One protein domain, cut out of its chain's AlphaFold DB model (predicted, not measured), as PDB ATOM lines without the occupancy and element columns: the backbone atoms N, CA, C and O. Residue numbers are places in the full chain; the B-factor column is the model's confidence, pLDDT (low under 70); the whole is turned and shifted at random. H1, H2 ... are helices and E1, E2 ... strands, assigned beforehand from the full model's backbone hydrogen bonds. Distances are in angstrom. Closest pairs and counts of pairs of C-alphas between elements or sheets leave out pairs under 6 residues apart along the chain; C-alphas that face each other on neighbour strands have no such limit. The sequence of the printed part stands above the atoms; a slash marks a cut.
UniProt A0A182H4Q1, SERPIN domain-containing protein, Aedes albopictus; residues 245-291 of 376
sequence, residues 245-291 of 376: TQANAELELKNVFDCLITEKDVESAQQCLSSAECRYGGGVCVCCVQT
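Overview. This is residues 245 to 291 of the 376 residues of the protein "SERPIN domain-containing protein" of Aedes albopictus (UniProt A0A182H4Q1). A small three-stranded sheet, with E3 in the middle between E1 and E2, has the helix H1 packed lengthwise on one face and the short helix H2 on the opposite face, near Tyr 280 of E2 and Cys 285 of E3. E2 and E3 make a hairpin, and the chain gets from E1 to E2, past E3, by way of H2. The printed part has 47 residues, with two named helices and three named strands in the order H1, E1, H2, E2, E3; the sheet order is E1, E3, E2, all antiparallel, and the class is mixed, helices and strands. It is compact, with a radius of gyration of the C-alphas of 9.3 A, and spans 27 by 18 by 13 A.

Along the chain. H1 holds residues 246 to 256 and is 15.7 A long from first to last C-alpha; C-alpha 246 is at (-1.870, 12.621, -33.454). E1, residues 259 to 264, measures 15.4 A and begins with C-alpha 259 at (2.219, 27.678, -31.329). H2 is residues 269 to 272, 5.2 A. E2, residues 278 to 281, measures 9.8 A. E3, residues 284 to 290, is the longest strand at 19.0 A and ends with C-alpha 290 at (6.447, 28.848, -28.829).

Arrangement. H1 is on the sheet at a height of 6.8 A, over E3 and E2. On the local plane its line and that of E2 stand at 12 degrees, along the strands. The closest C-alphas of H1 and E2 are those of Gln 246 and Gly 281, 4.2 A apart; those of H1 and E3 are Ala 249 and Val 286, 6.3 A. E1 and E2 are edge strands and E3 is the inner one. E1 and E3 are antiparallel at 147 degrees, with N 262 and O 287 within hydrogen-bond range at 2.8 A and N 287 and O 262 at 2.7 A. The hairpin E2 and E3 is antiparallel at 151 degrees, with N 279 and O 286 at 2.8 A. H2 is on the sheet at a height of 7.9 A, on the opposite face from H1, beside the strands and over none of them, but only just: two of its C-alphas fall on E3 and two on E2. The closest C-alphas of H2 and E3 are those of Cys 272 and Cys 285, 5.3 A apart. H1 and H2 are apart. E1, H2 and E2 form a split strand-helix-strand unit, two strands running the same way with E3 between them, and its crossover is right-handed. In H1 every O i to N i+4 pair is within hydrogen-bond range; H2 is too short for such a pair.

Size, cuts and confidence. The C-alphas farthest apart are those of Asp 258 and Glu 267, at 26.9 A. The printed part has no cut, and its four links between elements are tight. The mean pLDDT of the printed part is 79.9, and residues 255 to 256 and 290 to 291 are under 70.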
ATOM      1  N   THR A 245      -4.979   9.660 -31.105       80.56
ATOM      2  CA  THR A 245      -4.485  10.057 -32.430       80.56
ATOM      3  C   THR A 245      -3.605  11.296 -32.347       80.56
ATOM      4  O   THR A 245      -3.786  12.175 -31.500       80.56
ATOM      5  N   GLN A 246      -2.672  11.411 -33.293       81.56
ATOM      6  CA  GLN A 246      -1.870  12.621 -33.454       81.56
ATOM      7  C   GLN A 246      -2.763  13.860 -33.646       81.56
ATOM      8  O   GLN A 246      -2.525  14.894 -33.028       81.56
ATOM      9  N   ALA A 247      -3.827  13.752 -34.449       79.81
ATOM     10  CA  ALA A 247      -4.749  14.854 -34.714       79.81
ATOM     11  C   ALA A 247      -5.434  15.364 -33.434       79.81
ATOM     12  O   ALA A 247      -5.546  16.577 -33.238       79.81
ATOM     13  N   ASN A 248      -5.827  14.460 -32.532       76.38
ATOM     14  CA  ASN A 248      -6.401  14.826 -31.240       76.38
ATOM     15  C   ASN A 248      -5.375  15.516 -30.334       76.38
ATOM     16  O   ASN A 248      -5.694  16.549 -29.741       76.38
ATOM     17  N   ALA A 249      -4.143  15.004 -30.276       81.31
ATOM     18  CA  ALA A 249      -3.050  15.621 -29.524       81.31
ATOM     19  C   ALA A 249      -2.711  17.033 -30.048       81.31
ATOM     20  O   ALA A 249      -2.517  17.970 -29.267       81.31
ATOM     21  N   GLU A 250      -2.721  17.231 -31.368       84.12
ATOM     22  CA  GLU A 250      -2.563  18.547 -31.990       84.12
ATOM     23  C   GLU A 250      -3.703  19.503 -31.659       84.12
ATOM     24  O   GLU A 250      -3.468  20.677 -31.357       84.12
ATOM     25  N   LEU A 251      -4.940  19.013 -31.745       77.44
ATOM     26  CA  LEU A 251      -6.136  19.797 -31.478       77.44
ATOM     27  C   LEU A 251      -6.142  20.303 -30.030       77.44
ATOM     28  O   LEU A 251      -6.459  21.469 -29.792       77.44
ATOM     29  N   GLU A 252      -5.717  19.476 -29.065       74.25
ATOM     30  CA  GLU A 252      -5.519  19.909 -27.675       74.25
ATOM     31  C   GLU A 252      -4.544  21.070 -27.563       74.25
ATOM     32  O   GLU A 252      -4.853  22.100 -26.958       74.25
ATOM     33  N   LEU A 253      -3.362  20.917 -28.153       80.44
ATOM     34  CA  LEU A 253      -2.310  21.915 -28.031       80.44
ATOM     35  C   LEU A 253      -2.704  23.226 -28.707       80.44
ATOM     36  O   LEU A 253      -2.494  24.285 -28.123       80.44
ATOM     37  N   LYS A 254      -3.349  23.172 -29.877       77.69
ATOM     38  CA  LYS A 254      -3.846  24.353 -30.608       77.69
ATOM     39  C   LYS A 254      -4.984  25.079 -29.872       77.69
ATOM     40  O   LYS A 254      -5.157  26.295 -30.037       77.69
ATOM     41  N   ASN A 255      -5.744  24.361 -29.043       67.75
ATOM     42  CA  ASN A 255      -6.778  24.945 -28.187       67.75
ATOM     43  C   ASN A 255      -6.188  25.676 -26.973       67.75
ATOM     44  O   ASN A 255      -6.740  26.692 -26.543       67.75
ATOM     45  N   VAL A 256      -5.060  25.203 -26.436       64.88
ATOM     46  CA  VAL A 256      -4.424  25.772 -25.232       64.88
ATOM     47  C   VAL A 256      -3.378  26.839 -25.572       64.88
ATOM     48  O   VAL A 256      -3.250  27.846 -24.866       64.88
ATOM     49  N   PHE A 257      -2.643  26.654 -26.661       72.50
ATOM     50  CA  PHE A 257      -1.489  27.458 -27.036       72.50
ATOM     51  C   PHE A 257      -1.633  28.019 -28.457       72.50
ATOM     52  O   PHE A 257      -2.290  27.440 -29.319       72.50
ATOM     53  N   ASP A 258      -1.014  29.175 -28.710       74.50
ATOM     54  CA  ASP A 258      -0.771  29.658 -30.074       74.50
ATOM     55  C   ASP A 258       0.668  29.305 -30.427       74.50
ATOM     56  O   ASP A 258       1.601  29.987 -30.003       74.50
ATOM     57  N   CYS A 259       0.875  28.172 -31.084       73.69
ATOM     58  CA  CYS A 259       2.219  27.678 -31.329       73.69
ATOM     59  C   CYS A 259       2.305  26.805 -32.564       73.69
ATOM     60  O   CYS A 259       1.305  26.331 -33.104       73.69
ATOM     61  N   LEU A 260       3.547  26.605 -32.992       81.75
ATOM     62  CA  LEU A 260       3.864  25.594 -33.976       81.75
ATOM     63  C   LEU A 260       3.907  24.248 -33.268       81.75
ATOM     64  O   LEU A 260       4.516  24.097 -32.206       81.75
ATOM     65  N   ILE A 261       3.230  23.287 -33.874       87.31
ATOM     66  CA  ILE A 261       3.301  21.905 -33.452       87.31
ATOM     67  C   ILE A 261       4.587  21.298 -34.005       87.31
ATOM     68  O   ILE A 261       4.947  21.517 -35.160       87.31
ATOM     69  N   THR A 262       5.260  20.533 -33.159       88.44
ATOM     70  CA  THR A 262       6.385  19.676 -33.519       88.44
ATOM     71  C   THR A 262       6.134  18.276 -33.011       88.44
ATOM     72  O   THR A 262       5.492  18.098 -31.982       88.44
ATOM     73  N   GLU A 263       6.678  17.298 -33.710       90.00
ATOM     74  CA  GLU A 263       6.598  15.897 -33.325       90.00
ATOM     75  C   GLU A 263       7.960  15.430 -32.814       90.00
ATOM     76  O   GLU A 263       9.013  15.884 -33.276       90.00
ATOM     77  N   LYS A 264       7.936  14.538 -31.830       85.75
ATOM     78  CA  LYS A 264       9.108  13.851 -31.303       85.75
ATOM     79  C   LYS A 264       8.777  12.382 -31.112       85.75
ATOM     80  O   LYS A 264       7.792  12.050 -30.451       85.75
ATOM     81  N   ASP A 265       9.646  11.521 -31.617       84.62
ATOM     82  CA  ASP A 265       9.602  10.107 -31.277       84.62
ATOM     83  C   ASP A 265       9.958   9.927 -29.801       84.62
ATOM     84  O   ASP A 265      10.914  10.519 -29.288       84.62
ATOM     85  N   VAL A 266       9.165   9.120 -29.106       77.94
ATOM     86  CA  VAL A 266       9.369   8.776 -27.699       77.94
ATOM     87  C   VAL A 266       9.162   7.280 -27.517       77.94
ATOM     88  O   VAL A 266       8.336   6.671 -28.191       77.94
ATOM     89  N   GLU A 267       9.884   6.681 -26.574       76.50
ATOM     90  CA  GLU A 267       9.750   5.248 -26.277       76.50
ATOM     91  C   GLU A 267       8.483   4.950 -25.460       76.50
ATOM     92  O   GLU A 267       8.044   3.806 -25.374       76.50
ATOM     93  N   SER A 268       7.892   5.974 -24.832       76.88
ATOM     94  CA  SER A 268       6.647   5.851 -24.072       76.88
ATOM     95  C   SER A 268       5.887   7.175 -23.965       76.88
ATOM     96  O   SER A 268       6.482   8.256 -23.924       76.88
ATOM     97  N   ALA A 269       4.565   7.084 -23.795       76.19
ATOM     98  CA  ALA A 269       3.704   8.232 -23.496       76.19
ATOM     99  C   ALA A 269       4.177   9.024 -22.262       76.19
ATOM    100  O   ALA A 269       4.074  10.246 -22.204       76.19
ATOM    101  N   GLN A 270       4.764   8.337 -21.281       78.44
ATOM    102  CA  GLN A 270       5.188   8.938 -20.020       78.44
ATOM    103  C   GLN A 270       6.393   9.876 -20.178       78.44
ATOM    104  O   GLN A 270       6.473  10.888 -19.486       78.44
ATOM    105  N   GLN A 271       7.292   9.595 -21.129       81.00
ATOM    106  CA  GLN A 271       8.364  10.525 -21.501       81.00
ATOM    107  C   GLN A 271       7.796  11.799 -22.143       81.00
ATOM    108  O   GLN A 271       8.255  12.900 -21.833       81.00
ATOM    109  N   CYS A 272       6.765  11.665 -22.985       82.50
ATOM    110  CA  CYS A 272       6.116  12.799 -23.639       82.50
ATOM    111  C   CYS A 272       5.432  13.747 -22.647       82.50
ATOM    112  O   CYS A 272       5.604  14.963 -22.707       82.50
ATOM    113  N   LEU A 273       4.699  13.180 -21.688       78.88
ATOM    114  CA  LEU A 273       3.890  13.924 -20.717       78.88
ATOM    115  C   LEU A 273       4.714  14.606 -19.606       78.88
ATOM    116  O   LEU A 273       4.151  15.158 -18.665       78.88
ATOM    117  N   SER A 274       6.048  14.594 -19.707       77.44
ATOM    118  CA  SER A 274       6.944  15.305 -18.786       77.44
ATOM    119  C   SER A 274       6.942  16.832 -18.975       77.44
ATOM    120  O   SER A 274       7.326  17.560 -18.059       77.44
ATOM    121  N   SER A 275       6.486  17.329 -20.133       78.38
ATOM    122  CA  SER A 275       6.317  18.757 -20.440       78.38
ATOM    123  C   SER A 275       4.836  19.103 -20.591       78.38
ATOM    124  O   SER A 275       4.080  18.409 -21.269       78.38
ATOM    125  N   ALA A 276       4.421  20.219 -19.988       76.38
ATOM    126  CA  ALA A 276       3.041  20.702 -20.061       76.38
ATOM    127  C   ALA A 276       2.632  21.140 -21.483       76.38
ATOM    128  O   ALA A 276       1.439  21.182 -21.800       76.38
ATOM    129  N   GLU A 277       3.614  21.460 -22.328       87.19
ATOM    130  CA  GLU A 277       3.448  21.832 -23.731       87.19
ATOM    131  C   GLU A 277       3.350  20.633 -24.684       87.19
ATOM    132  O   GLU A 277       3.270  20.840 -25.893       87.19
ATOM    133  N   CYS A 278       3.347  19.396 -24.182       85.81
ATOM    134  CA  CYS A 278       3.294  18.195 -25.012       85.81
ATOM    135  C   CYS A 278       2.059  17.327 -24.728       85.81
ATOM    136  O   CYS A 278       1.495  17.344 -23.632       85.81
ATOM    137  N   ARG A 279       1.620  16.577 -25.738       85.06
ATOM    138  CA  ARG A 279       0.552  15.574 -25.708       85.06
ATOM    139  C   ARG A 279       1.015  14.352 -26.485       85.06
ATOM    140  O   ARG A 279       1.620  14.488 -27.542       85.06
ATOM    141  N   TYR A 280       0.760  13.168 -25.947       82.44
ATOM    142  CA  TYR A 280       1.000  11.929 -26.676       82.44
ATOM    143  C   TYR A 280      -0.221  11.629 -27.549       82.44
ATOM    144  O   TYR A 280      -1.335  11.922 -27.122       82.44
ATOM    145  N   GLY A 281       0.006  11.142 -28.767       82.62
ATOM    146  CA  GLY A 281      -1.052  10.803 -29.712       82.62
ATOM    147  C   GLY A 281      -0.505  10.102 -30.942       82.62
ATOM    148  O   GLY A 281       0.481  10.544 -31.522       82.62
ATOM    149  N   GLY A 282      -1.130   9.000 -31.354       78.44
ATOM    150  CA  GLY A 282      -0.765   8.259 -32.564       78.44
ATOM    151  C   GLY A 282       0.612   7.598 -32.496       78.44
ATOM    152  O   GLY A 282       1.240   7.395 -33.529       78.44
ATOM    153  N   GLY A 283       1.111   7.297 -31.294       81.19
ATOM    154  CA  GLY A 283       2.447   6.733 -31.097       81.19
ATOM    155  C   GLY A 283       3.572   7.768 -30.968       81.19
ATOM    156  O   GLY A 283       4.687   7.394 -30.608       81.19
ATOM    157  N   VAL A 284       3.292   9.055 -31.201       87.06
ATOM    158  CA  VAL A 284       4.284  10.141 -31.192       87.06
ATOM    159  C   VAL A 284       4.004  11.162 -30.095       87.06
ATOM    160  O   VAL A 284       2.886  11.303 -29.595       87.06
ATOM    161  N   CYS A 285       5.041  11.900 -29.702       89.38
ATOM    162  CA  CYS A 285       4.895  13.042 -28.818       89.38
ATOM    163  C   CYS A 285       4.701  14.321 -29.628       89.38
ATOM    164  O   CYS A 285       5.622  14.805 -30.284       89.38
ATOM    165  N   VAL A 286       3.508  14.890 -29.550       90.56
ATOM    166  CA  VAL A 286       3.155  16.161 -30.170       90.56
ATOM    167  C   VAL A 286       3.456  17.267 -29.164       90.56
ATOM    168  O   VAL A 286       2.946  17.252 -28.052       90.56
ATOM    169  N   CYS A 287       4.300  18.228 -29.517       89.81
ATOM    170  CA  CYS A 287       4.751  19.298 -28.635       89.81
ATOM    171  C   CYS A 287       4.556  20.670 -29.265       89.81
ATOM    172  O   CYS A 287       4.876  20.917 -30.427       89.81
ATOM    173  N   CYS A 288       4.101  21.593 -28.442       85.75
ATOM    174  CA  CYS A 288       3.946  22.992 -28.756       85.75
ATOM    175  C   CYS A 288       5.268  23.740 -28.525       85.75
ATOM    176  O   CYS A 288       5.726  23.885 -27.393       85.75
ATOM    177  N   VAL A 289       5.878  24.258 -29.594       83.12
ATOM    178  CA  VAL A 289       7.052  25.142 -29.512       83.12
ATOM    179  C   VAL A 289       6.625  26.582 -29.777       83.12
ATOM    180  O   VAL A 289       6.038  26.906 -30.812       83.12
ATOM    181  N   GLN A 290       6.878  27.452 -28.797       67.12
ATOM    182  CA  GLN A 290       6.447  28.848 -28.829       67.12
ATOM    183  C   GLN A 290       6.976  29.563 -30.078       67.12
ATOM    184  O   GLN A 290       8.184  29.636 -30.301       67.12
ATOM    185  N   THR A 291       6.079  30.172 -30.851       54.09
ATOM    186  CA  THR A 291       6.451  31.312 -31.690       54.09
ATOM    187  C   THR A 291       6.436  32.556 -30.806       54.09
ATOM    188  O   THR A 291       5.727  32.624 -29.806       54.09
TER     189      THR A 291